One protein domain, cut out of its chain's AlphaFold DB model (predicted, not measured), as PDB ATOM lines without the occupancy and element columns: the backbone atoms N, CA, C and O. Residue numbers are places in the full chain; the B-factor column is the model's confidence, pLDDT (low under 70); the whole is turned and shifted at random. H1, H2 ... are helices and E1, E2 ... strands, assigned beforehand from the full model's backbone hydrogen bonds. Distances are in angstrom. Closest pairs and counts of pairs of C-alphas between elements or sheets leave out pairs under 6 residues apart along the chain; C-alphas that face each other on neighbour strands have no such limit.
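Overview. This is residues 95 to 190 of the 190 residues of an uncharacterized protein of Brevundimonas nasdae (UniProt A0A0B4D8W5). A single twisted sheet of five strands makes the wall of this domain; H1 packs along it over E4, H2 only grazes it, and a tail, residues 178 to 190, runs on from E5. The 96 printed residues hold, in order, E1, E2, E3, H1, E4, H2 and E5, with under half of the residues in these elements; the class is mixed, helices and strands. The mixed sheet runs E1, E2, E4, E3, E5. The whole is compact, radius of gyration of the C-alphas 13.2 A, spanning 41 by 30 by 23 A.

Along the chain. Find C-alpha 98 at (153.208, 185.636, 150.486), where E1, residues 98 to 103, begins. E2 is residues 112 to 116; E3, residues 122 to 130, is 20.5 A long and bends by 60 degrees at residue 125. H1, residues 143 to 150, leads directly into E4, residues 151 to 158, 18.5 A long. H2 is residues 164 to 170; E5, residues 174 to 177, ends at C-alpha 177, (171.105, 196.492, 140.269).

Arrangement. Look first at the hairpin E1 and E2, antiparallel, with N 98 and O 116 2.8 A apart. E2 and E4 are antiparallel, N 115 and O 154 2.9 A. E4 and E3 are parallel, N 128 and O 155 2.8 A; E3 and E5 are parallel, N 129 and O 176 2.8 A. H1 is on the sheet at a height of 8.1 A, its closest C-alphas to E4 being Ser 148 and Phe 154, 5.2 A. E3, H1, E4 form a strand-helix-strand unit, parallel neighbours joined through a helix; E4, H2, E5 form a split one, with E3 between its strands; both crossovers are right-handed. H2 grazes the sheet with residues 166 to 170. Every O i to N i+4 pair is within hydrogen-bond range in H2, 3 of 4 in H1.

Size, cuts and confidence. The C-alphas farthest apart, of Gly 119 and Ala 187, are 41.3 A apart. The printed part has no cut; the link E3 to H1 is long. Look for low pLDDT, under 70, at residues 186 to 190.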
ATOM      1  N   VAL A  95     156.832 176.721 146.217       81.38
ATOM      2  CA  VAL A  95     156.069 177.372 147.274       81.38
ATOM      3  C   VAL A  95     155.772 178.787 146.812       81.38
ATOM      4  O   VAL A  95     156.690 179.579 146.582       81.38
ATOM      5  N   ASP A  96     154.487 179.094 146.647       89.69
ATOM      6  CA  ASP A  96     154.073 180.445 146.305       89.69
ATOM      7  C   ASP A  96     154.374 181.400 147.470       89.69
ATOM      8  O   ASP A  96     153.987 181.139 148.616       89.69
ATOM      9  N   PRO A  97     155.059 182.523 147.202       95.38
ATOM     10  CA  PRO A  97     155.403 183.484 148.230       95.38
ATOM     11  C   PRO A  97     154.171 184.258 148.700       95.38
ATOM     12  O   PRO A  97     153.268 184.590 147.927       95.38
ATOM     13  N   LYS A  98     154.179 184.672 149.967       97.38
ATOM     14  CA  LYS A  98     153.208 185.636 150.486       97.38
ATOM     15  C   LYS A  98     153.681 187.051 150.170       97.38
ATOM     16  O   LYS A  98     154.754 187.456 150.611       97.38
ATOM     17  N   ARG A  99     152.852 187.843 149.488       97.75
ATOM     18  CA  ARG A  99     153.052 189.298 149.405       97.75
ATOM     19  C   ARG A  99     152.809 189.916 150.784       97.75
ATOM     20  O   ARG A  99     151.691 189.838 151.295       97.75
ATOM     21  N   ILE A 100     153.839 190.512 151.375       97.94
ATOM     22  CA  ILE A 100     153.765 191.152 152.699       97.94
ATOM     23  C   ILE A 100     153.721 192.678 152.618       97.94
ATOM     24  O   ILE A 100     153.280 193.317 153.567       97.94
ATOM     25  N   GLU A 101     154.114 193.254 151.482       97.69
ATOM     26  CA  GLU A 101     154.085 194.698 151.262       97.69
ATOM     27  C   GLU A 101     153.819 195.024 149.788       97.69
ATOM     28  O   GLU A 101     154.294 194.313 148.898       97.69
ATOM     29  N   LEU A 102     153.078 196.105 149.545       96.94
ATOM     30  CA  LEU A 102     152.957 196.776 148.253       96.94
ATOM     31  C   LEU A 102     152.858 198.284 148.504       96.94
ATOM     32  O   LEU A 102     151.941 198.735 149.188       96.94
ATOM     33  N   VAL A 103     153.791 199.043 147.943       96.56
ATOM     34  CA  VAL A 103     153.788 200.507 147.928       96.56
ATOM     35  C   VAL A 103     153.752 200.947 146.474       96.56
ATOM     36  O   VAL A 103     154.580 200.516 145.674       96.56
ATOM     37  N   GLU A 104     152.789 201.793 146.126       94.06
ATOM     38  CA  GLU A 104     152.666 202.339 144.777       94.06
ATOM     39  C   GLU A 104     153.561 203.570 144.610       94.06
ATOM     40  O   GLU A 104     153.591 204.460 145.462       94.06
ATOM     41  N   GLY A 105     154.305 203.605 143.506       89.75
ATOM     42  CA  GLY A 105     155.166 204.719 143.133       89.75
ATOM     43  C   GLY A 105     154.484 205.754 142.238       89.75
ATOM     44  O   GLY A 105     153.352 205.591 141.777       89.75
ATOM     45  N   ALA A 106     155.213 206.822 141.915       89.00
ATOM     46  CA  ALA A 106     154.766 207.814 140.945       89.00
ATOM     47  C   ALA A 106     154.960 207.276 139.517       89.00
ATOM     48  O   ALA A 106     156.088 207.112 139.044       89.00
ATOM     49  N   ARG A 107     153.847 207.027 138.812       79.94
ATOM     50  CA  ARG A 107     153.765 206.332 137.508       79.94
ATOM     51  C   ARG A 107     154.228 204.871 137.591       79.94
ATOM     52  O   ARG A 107     153.415 203.984 137.378       79.94
ATOM     53  N   GLN A 108     155.484 204.624 137.942       87.06
ATOM     54  CA  GLN A 108     156.037 203.305 138.285       87.06
ATOM     55  C   GLN A 108     157.252 203.436 139.212       87.06
ATOM     56  O   GLN A 108     157.526 202.536 139.993       87.06
ATOM     57  N   ILE A 109     157.980 204.553 139.130       92.31
ATOM     58  CA  ILE A 109     159.188 204.795 139.920       92.31
ATOM     59  C   ILE A 109     158.833 204.893 141.402       92.31
ATOM     60  O   ILE A 109     157.902 205.606 141.781       92.31
ATOM     61  N   GLY A 110     159.587 204.174 142.229       92.62
ATOM     62  CA  GLY A 110     159.344 204.063 143.665       92.62
ATOM     63  C   GLY A 110     158.311 202.997 144.036       92.62
ATOM     64  O   GLY A 110     158.116 202.751 145.225       92.62
ATOM     65  N   THR A 111     157.682 202.332 143.055       97.00
ATOM     66  CA  THR A 111     156.840 201.165 143.336       97.00
ATOM     67  C   THR A 111     157.693 200.084 143.983       97.00
ATOM     68  O   THR A 111     158.776 199.757 143.493       97.00
ATOM     69  N   ARG A 112     157.193 199.511 145.075       97.19
ATOM     70  CA  ARG A 112     157.882 198.478 145.842       97.19
ATOM     71  C   ARG A 112     156.936 197.345 146.187       97.19
ATOM     72  O   ARG A 112     155.825 197.580 146.649       97.19
ATOM     73  N   ILE A 113     157.402 196.116 146.022       98.25
ATOM     74  CA  ILE A 113     156.694 194.914 146.463       98.25
ATOM     75  C   ILE A 113     157.655 194.013 147.225       98.25
ATOM     76  O   ILE A 113     158.815 193.858 146.836       98.25
ATOM     77  N   VAL A 114     157.169 193.436 148.321       98.56
ATOM     78  CA  VAL A 114     157.954 192.524 149.155       98.56
ATOM     79  C   VAL A 114     157.224 191.200 149.294       98.56
ATOM     80  O   VAL A 114     156.036 191.142 149.636       98.56
ATOM     81  N   TYR A 115     157.971 190.137 149.041       98.56
ATOM     82  CA  TYR A 115     157.542 188.755 149.117       98.56
ATOM     83  C   TYR A 115     158.297 188.036 150.229       98.56
ATOM     84  O   TYR A 115     159.522 188.102 150.280       98.56
ATOM     85  N   ALA A 116     157.570 187.317 151.081       98.38
ATOM     86  CA  ALA A 116     158.129 186.384 152.053       98.38
ATOM     87  C   ALA A 116     157.828 184.945 151.630       98.38
ATOM     88  O   ALA A 116     156.679 184.603 151.331       98.38
ATOM     89  N   ASN A 117     158.850 184.098 151.650       97.31
ATOM     90  CA  ASN A 117     158.753 182.690 151.294       97.31
ATOM     91  C   ASN A 117     159.628 181.814 152.206       97.31
ATOM     92  O   ASN A 117     160.690 181.355 151.793       97.31
ATOM     93  N   PRO A 118     159.206 181.536 153.450       95.50
ATOM     94  CA  PRO A 118     160.008 180.731 154.376       95.50
ATOM     95  C   PRO A 118     160.388 179.341 153.832       95.50
ATOM     96  O   PRO A 118     161.406 178.784 154.235       95.50
ATOM     97  N   GLY A 119     159.595 178.793 152.902       92.56
ATOM     98  CA  GLY A 119     159.840 177.505 152.249       92.56
ATOM     99  C   GLY A 119     160.766 177.557 151.030       92.56
ATOM    100  O   GLY A 119     160.925 176.537 150.365       92.56
ATOM    101  N   ALA A 120     161.352 178.712 150.706       93.25
ATOM    102  CA  ALA A 120     162.195 178.862 149.527       93.25
ATOM    103  C   ALA A 120     163.502 178.039 149.616       93.25
ATOM    104  O   ALA A 120     164.084 177.915 150.701       93.25
ATOM    105  N   PRO A 121     164.034 177.539 148.485       91.25
ATOM    106  CA  PRO A 121     165.300 176.804 148.454       91.25
ATOM    107  C   PRO A 121     166.504 177.591 148.987       91.25
ATOM    108  O   PRO A 121     167.409 177.004 149.584       91.25
ATOM    109  N   VAL A 122     166.533 178.913 148.783       93.00
ATOM    110  CA  VAL A 122     167.630 179.784 149.221       93.00
ATOM    111  C   VAL A 122     167.166 180.661 150.378       93.00
ATOM    112  O   VAL A 122     166.362 181.577 150.217       93.00
ATOM    113  N   GLN A 123     167.722 180.409 151.560       95.06
ATOM    114  CA  GLN A 123     167.397 181.123 152.800       95.06
ATOM    115  C   GLN A 123     168.166 182.449 152.897       95.06
ATOM    116  O   GLN A 123     168.969 182.664 153.804       95.06
ATOM    117  N   LYS A 124     167.974 183.314 151.896       96.62
ATOM    118  CA  LYS A 124     168.582 184.643 151.804       96.62
ATOM    119  C   LYS A 124     167.552 185.699 151.430       96.62
ATOM    120  O   LYS A 124     166.607 185.431 150.689       96.62
ATOM    121  N   LYS A 125     167.788 186.916 151.915       98.38
ATOM    122  CA  LYS A 125     167.051 188.124 151.556       98.38
ATOM    123  C   LYS A 125     167.700 188.819 150.365       98.38
ATOM    124  O   LYS A 125     168.909 189.062 150.380       98.38
ATOM    125  N   VAL A 126     166.890 189.193 149.383       98.38
ATOM    126  CA  VAL A 126     167.339 189.854 148.152       98.38
ATOM    127  C   VAL A 126     166.569 191.146 147.935       98.38
ATOM    128  O   VAL A 126     165.346 191.175 148.074       98.38
ATOM    129  N   VAL A 127     167.278 192.204 147.543       98.69
ATOM    130  CA  VAL A 127     166.680 193.465 147.089       98.69
ATOM    131  C   VAL A 127     167.107 193.725 145.652       98.69
ATOM    132  O   VAL A 127     168.298 193.785 145.364       98.69
ATOM    133  N   ALA A 128     166.141 193.884 144.752       98.44
ATOM    134  CA  ALA A 128     166.360 194.223 143.355       98.44
ATOM    135  C   ALA A 128     165.880 195.649 143.064       98.44
ATOM    136  O   ALA A 128     164.685 195.933 143.156       98.44
ATOM    137  N   PHE A 129     166.812 196.517 142.675       97.94
ATOM    138  CA  PHE A 129     166.546 197.812 142.055       97.94
ATOM    139  C   PHE A 129     166.532 197.604 140.546       97.94
ATOM    140  O   PHE A 129     167.567 197.313 139.939       97.94
ATOM    141  N   ALA A 130     165.340 197.618 139.961       97.06
ATOM    142  CA  ALA A 130     165.127 197.106 138.617       97.06
ATOM    143  C   ALA A 130     163.981 197.829 137.897       97.06
ATOM    144  O   ALA A 130     163.377 198.774 138.407       97.06
ATOM    145  N   ASN A 131     163.678 197.381 136.681       95.25
ATOM    146  CA  ASN A 131     162.609 197.931 135.851       95.25
ATOM    147  C   ASN A 131     161.571 196.859 135.473       95.25
ATOM    148  O   ASN A 131     161.442 195.817 136.121       95.25
ATOM    149  N   SER A 132     160.818 197.120 134.407       94.62
ATOM    150  CA  SER A 132     159.730 196.280 133.909       94.62
ATOM    151  C   SER A 132     160.132 194.852 133.514       94.62
ATOM    152  O   SER A 132     159.259 194.002 133.372       94.62
ATOM    153  N   PHE A 133     161.428 194.546 133.370       95.94
ATOM    154  CA  PHE A 133     161.905 193.170 133.168       95.94
ATOM    155  C   PHE A 133     161.767 192.312 134.437       95.94
ATOM    156  O   PHE A 133     161.488 191.111 134.360       95.94
ATOM    157  N   PHE A 134     161.938 192.933 135.605       96.81
ATOM    158  CA  PHE A 134     161.650 192.308 136.891       96.81
ATOM    159  C   PHE A 134     160.162 192.392 137.217       96.81
ATOM    160  O   PHE A 134     159.564 191.343 137.455       96.81
ATOM    161  N   GLU A 135     159.570 193.592 137.148       93.69
ATOM    162  CA  GLU A 135     158.141 193.843 137.424       93.69
ATOM    163  C   GLU A 135     157.710 193.318 138.819       93.69
ATOM    164  O   GLU A 135     158.520 192.873 139.633       93.69
ATOM    165  N   LEU A 136     156.418 193.356 139.121       94.31
ATOM    166  CA  LEU A 136     155.801 192.941 140.368       94.31
ATOM    167  C   LEU A 136     155.760 191.421 140.558       94.31
ATOM    168  O   LEU A 136     155.487 190.976 141.661       94.31
ATOM    169  N   GLY A 137     156.063 190.606 139.540       92.06
ATOM    170  CA  GLY A 137     156.242 189.157 139.721       92.06
ATOM    171  C   GLY A 137     154.952 188.338 139.845       92.06
ATOM    172  O   GLY A 137     154.942 187.315 140.532       92.06
ATOM    173  N   PHE A 138     153.872 188.754 139.179       90.69
ATOM    174  CA  PHE A 138     152.600 188.014 139.166       90.69
ATOM    175  C   PHE A 138     152.618 186.755 138.290       90.69
ATOM    176  O   PHE A 138     151.947 185.782 138.613       90.69
ATOM    177  N   GLU A 139     153.430 186.738 137.233       91.75
ATOM    178  CA  GLU A 139     153.489 185.652 136.251       91.75
ATOM    179  C   GLU A 139     154.942 185.307 135.890       91.75
ATOM    180  O   GLU A 139     155.835 186.152 135.968       91.75
ATOM    181  N   ALA A 140     155.182 184.071 135.438       92.25
ATOM    182  CA  ALA A 140     156.527 183.556 135.138       92.25
ATOM    183  C   ALA A 140     157.232 184.236 133.943       92.25
ATOM    184  O   ALA A 140     158.400 183.965 133.667       92.25
ATOM    185  N   ASN A 141     156.546 185.148 133.248       91.94
ATOM    186  CA  ASN A 141     157.122 186.039 132.240       91.94
ATOM    187  C   ASN A 141     157.781 187.292 132.843       91.94
ATOM    188  O   ASN A 141     158.040 188.251 132.117       91.94
ATOM    189  N   ARG A 142     157.999 187.310 134.163       95.25
ATOM    190  CA  ARG A 142     158.655 188.376 134.925       95.25
ATOM    191  C   ARG A 142     159.733 187.777 135.821       95.25
ATOM    192  O   ARG A 142     159.496 186.758 136.469       95.25
ATOM    193  N   ILE A 143     160.906 188.408 135.903       97.62
ATOM    194  CA  ILE A 143     162.025 187.854 136.688       97.62
ATOM    195  C   ILE A 143     161.674 187.806 138.185       97.62
ATOM    196  O   ILE A 143     161.960 186.806 138.843       97.62
ATOM    197  N   SER A 144     160.949 188.801 138.714       97.94
ATOM    198  CA  SER A 144     160.510 188.819 140.118       97.94
ATOM    199  C   SER A 144     159.667 187.602 140.519       97.94
ATOM    200  O   SER A 144     159.698 187.186 141.679       97.94
ATOM    201  N   TRP A 145     158.938 186.989 139.576       96.94
ATOM    202  CA  TRP A 145     158.159 185.776 139.845       96.94
ATOM    203  C   TRP A 145     159.067 184.601 140.220       96.94
ATOM    204  O   TRP A 145     158.765 183.871 141.165       96.94
ATOM    205  N   TRP A 146     160.196 184.456 139.522       96.00
ATOM    206  CA  TRP A 146     161.208 183.438 139.799       96.00
ATOM    207  C   TRP A 146     161.961 183.744 141.090       96.00
ATOM    208  O   TRP A 146     162.058 182.887 141.967       96.00
ATOM    209  N   MET A 147     162.422 184.985 141.254       97.38
ATOM    210  CA  MET A 147     163.223 185.384 142.416       97.38
ATOM    211  C   MET A 147     162.453 185.221 143.733       97.38
ATOM    212  O   MET A 147     162.969 184.639 144.685       97.38
ATOM    213  N   SER A 148     161.186 185.631 143.778       97.31
ATOM    214  CA  SER A 148     160.338 185.489 144.975       97.31
ATOM    215  C   SER A 148     160.038 184.034 145.372       97.31
ATOM    216  O   SER A 148     159.664 183.766 146.513       97.31
ATOM    217  N   ARG A 149     160.222 183.077 144.456       94.94
ATOM    218  CA  ARG A 149     160.059 181.635 144.708       94.94
ATOM    219  C   ARG A 149     161.357 180.937 145.100       94.94
ATOM    220  O   ARG A 149     161.311 179.874 145.709       94.94
ATOM    221  N   TRP A 150     162.498 181.533 144.765       94.31
ATOM    222  CA  TRP A 150     163.816 180.969 145.050       94.31
ATOM    223  C   TRP A 150     164.438 181.493 146.342       94.31
ATOM    224  O   TRP A 150     165.207 180.761 146.962       94.31
ATOM    225  N   PHE A 151     164.077 182.703 146.772       96.25
ATOM    226  CA  PHE A 151     164.628 183.359 147.957       96.25
ATOM    227  C   PHE A 151     163.604 183.496 149.083       96.25
ATOM    228  O   PHE A 151     162.422 183.728 148.833       96.25
ATOM    229  N   SER A 152     164.066 183.389 150.332       97.12
ATOM    230  CA  SER A 152     163.193 183.440 151.508       97.12
ATOM    231  C   SER A 152     162.529 184.797 151.722       97.12
ATOM    232  O   SER A 152     161.464 184.875 152.335       97.12
ATOM    233  N   GLU A 153     163.139 185.864 151.212       98.56
ATOM    234  CA  GLU A 153     162.566 187.206 151.185       98.56
ATOM    235  C   GLU A 153     163.074 187.939 149.937       98.56
ATOM    236  O   GLU A 153     164.280 187.998 149.688       98.56
ATOM    237  N   PHE A 154     162.164 188.476 149.130       98.69
ATOM    238  CA  PHE A 154     162.497 189.161 147.883       98.69
ATOM    239  C   PHE A 154     161.788 190.508 147.808       98.69
ATOM    240  O   PHE A 154     160.563 190.589 147.923       98.69
ATOM    241  N   HIS A 155     162.568 191.557 147.583       98.69
ATOM    242  CA  HIS A 155     162.092 192.919 147.421       98.69
ATOM    243  C   HIS A 155     162.353 193.341 145.984       98.69
ATOM    244  O   HIS A 155     163.505 193.368 145.551       98.69
ATOM    245  N   PHE A 156     161.306 193.720 145.265       98.62
ATOM    246  CA  PHE A 156     161.453 194.449 144.014       98.62
ATOM    247  C   PHE A 156     161.155 195.922 144.270       98.62
ATOM    248  O   PHE A 156     160.120 196.264 144.848       98.62
ATOM    249  N   ILE A 157     162.073 196.776 143.835       98.25
ATOM    250  CA  ILE A 157     161.953 198.227 143.852       98.25
ATOM    251  C   ILE A 157     162.122 198.700 142.418       98.25
ATOM    252  O   ILE A 157     163.169 198.500 141.796       98.25
ATOM    253  N   TRP A 158     161.090 199.350 141.896       97.44
ATOM    254  CA  TRP A 158     161.139 199.944 140.575       97.44
ATOM    255  C   TRP A 158     161.946 201.240 140.633       97.44
ATOM    256  O   TRP A 158     161.420 202.313 140.942       97.44
ATOM    257  N   SER A 159     163.236 201.137 140.342       94.94
ATOM    258  CA  SER A 159     164.182 202.247 140.411       94.94
ATOM    259  C   SER A 159     165.342 202.018 139.440       94.94
ATOM    260  O   SER A 159     165.836 200.894 139.353       94.94
ATOM    261  N   PRO A 160     165.799 203.057 138.716       91.12
ATOM    262  CA  PRO A 160     167.033 202.990 137.937       91.12
ATOM    263  C   PRO A 160     168.293 203.054 138.816       91.12
ATOM    264  O   PRO A 160     169.384 202.777 138.324       91.12
ATOM    265  N   GLU A 161     168.146 203.428 140.088       91.44
ATOM    266  CA  GLU A 161     169.236 203.681 141.029       91.44
ATOM    267  C   GLU A 161     169.107 202.817 142.284       91.44
ATOM    268  O   GLU A 161     168.002 202.450 142.702       91.44
ATOM    269  N   VAL A 162     170.254 202.516 142.893       94.81
ATOM    270  CA  VAL A 162     170.332 201.828 144.182       94.81
ATOM    271  C   VAL A 162     170.054 202.832 145.297       94.81
ATOM    272  O   VAL A 162     170.780 203.808 145.458       94.81
ATOM    273  N   ASP A 163     169.021 202.563 146.093       96.31
ATOM    274  CA  ASP A 163     168.744 203.295 147.330       96.31
ATOM    275  C   ASP A 163     169.575 202.678 148.467       96.31
ATOM    276  O   ASP A 163     169.216 201.638 149.032       96.31
ATOM    277  N   PHE A 164     170.715 203.296 148.776       96.38
ATOM    278  CA  PHE A 164     171.621 202.816 149.821       96.38
ATOM    279  C   PHE A 164     170.995 202.888 151.221       96.38
ATOM    280  O   PHE A 164     171.191 201.960 152.004       96.38
ATOM    281  N   ASP A 165     170.150 203.883 151.510       97.62
ATOM    282  CA  ASP A 165     169.431 203.976 152.789       97.62
ATOM    283  C   ASP A 165     168.452 202.802 152.956       97.62
ATOM    284  O   ASP A 165     168.247 202.271 154.056       97.62
ATOM    285  N   TYR A 166     167.822 202.364 151.859       97.62
ATOM    286  CA  TYR A 166     167.001 201.154 151.846       97.62
ATOM    287  C   TYR A 166     167.835 199.907 152.137       97.62
ATOM    288  O   TYR A 166     167.420 199.080 152.955       97.62
ATOM    289  N   VAL A 167     169.003 199.774 151.503       98.25
ATOM    290  CA  VAL A 167     169.923 198.647 151.722       98.25
ATOM    291  C   VAL A 167     170.398 198.607 153.175       98.25
ATOM    292  O   VAL A 167     170.299 197.556 153.807       98.25
ATOM    293  N   GLU A 168     170.827 199.734 153.742       97.94
ATOM    294  CA  GLU A 168     171.277 199.830 155.137       97.94
ATOM    295  C   GLU A 168     170.175 199.463 156.135       97.94
ATOM    296  O   GLU A 168     170.423 198.777 157.135       97.94
ATOM    297  N   ARG A 169     168.936 199.880 155.853       98.19
ATOM    298  CA  ARG A 169     167.775 199.581 156.696       98.19
ATOM    299  C   ARG A 169     167.356 198.115 156.616       98.19
ATOM    300  O   ARG A 169     167.028 197.522 157.641       98.19
ATOM    301  N   VAL A 170     167.319 197.543 155.414       98.12
ATOM    302  CA  VAL A 170     166.795 196.185 155.174       98.12
ATOM    303  C   VAL A 170     167.845 195.098 155.394       98.12
ATOM    304  O   VAL A 170     167.475 193.971 155.740       98.12
ATOM    305  N   LYS A 171     169.128 195.438 155.233       97.81
ATOM    306  CA  LYS A 171     170.287 194.542 155.349       97.81
ATOM    307  C   LYS A 171     170.111 193.250 154.538       97.81
ATOM    308  O   LYS A 171     170.123 192.160 155.116       97.81
ATOM    309  N   PRO A 172     169.872 193.344 153.215       98.06
ATOM    310  CA  PRO A 172     169.756 192.157 152.382       98.06
ATOM    311  C   PRO A 172     171.087 191.412 152.298       98.06
ATOM    312  O   PRO A 172     172.156 191.995 152.453       98.06
ATOM    313  N   ASN A 173     171.019 190.117 152.002       97.38
ATOM    314  CA  ASN A 173     172.212 189.336 151.701       97.38
ATOM    315  C   ASN A 173     172.717 189.598 150.277       97.38
ATOM    316  O   ASN A 173     173.890 189.380 150.007       97.38
ATOM    317  N   ILE A 174     171.819 189.983 149.364       96.81
ATOM    318  CA  ILE A 174     172.124 190.222 147.951       96.81
ATOM    319  C   ILE A 174     171.397 191.489 147.498       96.81
ATOM    320  O   ILE A 174     170.193 191.641 147.727       96.81
ATOM    321  N   VAL A 175     172.122 192.367 146.811       97.56
ATOM    322  CA  VAL A 175     171.561 193.515 146.093       97.56
ATOM    323  C   VAL A 175     171.723 193.275 144.596       97.56
ATOM    324  O   VAL A 175     172.815 192.959 144.133       97.56
ATOM    325  N   ILE A 176     170.640 193.423 143.838       97.38
ATOM    326  CA  ILE A 176     170.641 193.354 142.376       97.38
ATOM    327  C   ILE A 176     170.369 194.755 141.841       97.38
ATOM    328  O   ILE A 176     169.305 195.316 142.093       97.38
ATOM    329  N   ALA A 177     171.310 195.295 141.074       95.56
ATOM    330  CA  ALA A 177     171.105 196.492 140.269       95.56
ATOM    331  C   ALA A 177     170.895 196.063 138.813       95.56
ATOM    332  O   ALA A 177     171.826 195.609 138.149       95.56
ATOM    333  N   GLN A 178     169.661 196.166 138.319       95.50
ATOM    334  CA  GLN A 178     169.319 195.763 136.960       95.50
ATOM    335  C   GLN A 178     168.994 196.976 136.093       95.50
ATOM    336  O   GLN A 178     168.099 197.764 136.378       95.50
ATOM    337  N   THR A 179     169.672 197.056 134.952       92.00
ATOM    338  CA  THR A 179     169.329 197.976 133.868       92.00
ATOM    339  C   THR A 179     169.374 197.248 132.527       92.00
ATOM    340  O   THR A 179     169.609 196.040 132.461       92.00
ATOM    341  N   ILE A 180     169.083 197.965 131.449       91.19
ATOM    342  CA  ILE A 180     169.163 197.466 130.077       91.19
ATOM    343  C   ILE A 180     170.111 198.345 129.270       91.19
ATOM    344  O   ILE A 180     170.145 199.561 129.456       91.19
ATOM    345  N   GLU A 181     170.850 197.737 128.341       88.75
ATOM    346  CA  GLU A 181     171.950 198.376 127.600       88.75
ATOM    347  C   GLU A 181     171.540 199.717 126.960       88.75
ATOM    348  O   GLU A 181     172.283 200.695 127.010       88.75
ATOM    349  N   ARG A 182     170.304 199.811 126.443       87.69
ATOM    350  CA  ARG A 182     169.770 201.037 125.817       87.69
ATOM    351  C   ARG A 182     169.597 202.229 126.766       87.69
ATOM    352  O   ARG A 182     169.359 203.335 126.291       87.69
ATOM    353  N   PHE A 183     169.671 202.027 128.081       85.56
ATOM    354  CA  PHE A 183     169.629 203.103 129.075       85.56
ATOM    355  C   PHE A 183     171.020 203.529 129.559       85.56
ATOM    356  O   PHE A 183     171.135 204.617 130.112       85.56
ATOM    357  N   LEU A 184     172.077 202.761 129.266       81.81
ATOM    358  CA  LEU A 184     173.459 203.096 129.643       81.81
ATOM    359  C   LEU A 184     174.057 204.253 128.829       81.81
ATOM    360  O   LEU A 184     175.043 204.854 129.235       81.81
ATOM    361  N   VAL A 185     173.459 204.596 127.685       78.50
ATOM    362  CA  VAL A 185     173.913 205.713 126.832       78.50
ATOM    363  C   VAL A 185     173.556 207.095 127.393       78.50
ATOM    364  O   VAL A 185     173.904 208.110 126.793       78.50
ATOM    365  N   ARG A 186     172.828 207.157 128.513       65.56
ATOM    366  CA  ARG A 186     172.469 208.405 129.190       65.56
ATOM    367  C   ARG A 186     173.351 208.566 130.420       65.56
ATOM    368  O   ARG A 186     173.382 207.682 131.268       65.56
ATOM    369  N   ALA A 187     174.052 209.695 130.512       60.56
ATOM    370  CA  ALA A 187     174.769 210.049 131.730       60.56
ATOM    371  C   ALA A 187     173.771 210.178 132.900       60.56
ATOM    372  O   ALA A 187     172.652 210.653 132.665       60.56
ATOM    373  N   PRO A 188     174.148 209.781 134.130       60.62
ATOM    374  CA  PRO A 188     173.326 210.026 135.307       60.62
ATOM    375  C   PRO A 188     172.986 211.515 135.395       60.62
ATOM    376  O   PRO A 188     173.875 212.366 135.319       60.62
ATOM    377  N   THR A 189     171.704 211.840 135.521       60.06
ATOM    378  CA  THR A 189     171.283 213.186 135.907       60.06
ATOM    379  C   THR A 189     171.211 213.184 137.421       60.06
ATOM    380  O   THR A 189     170.229 212.697 137.971       60.06
ATOM    381  N   SER A 190     172.307 213.630 138.036       52.84
ATOM    382  CA  SER A 190     172.440 213.922 139.469       52.84
ATOM    383  C   SER A 190     171.200 214.560 140.080       52.84
ATOM    384  O   SER A 190     170.644 215.455 139.396       52.84
TER     385      SER A 190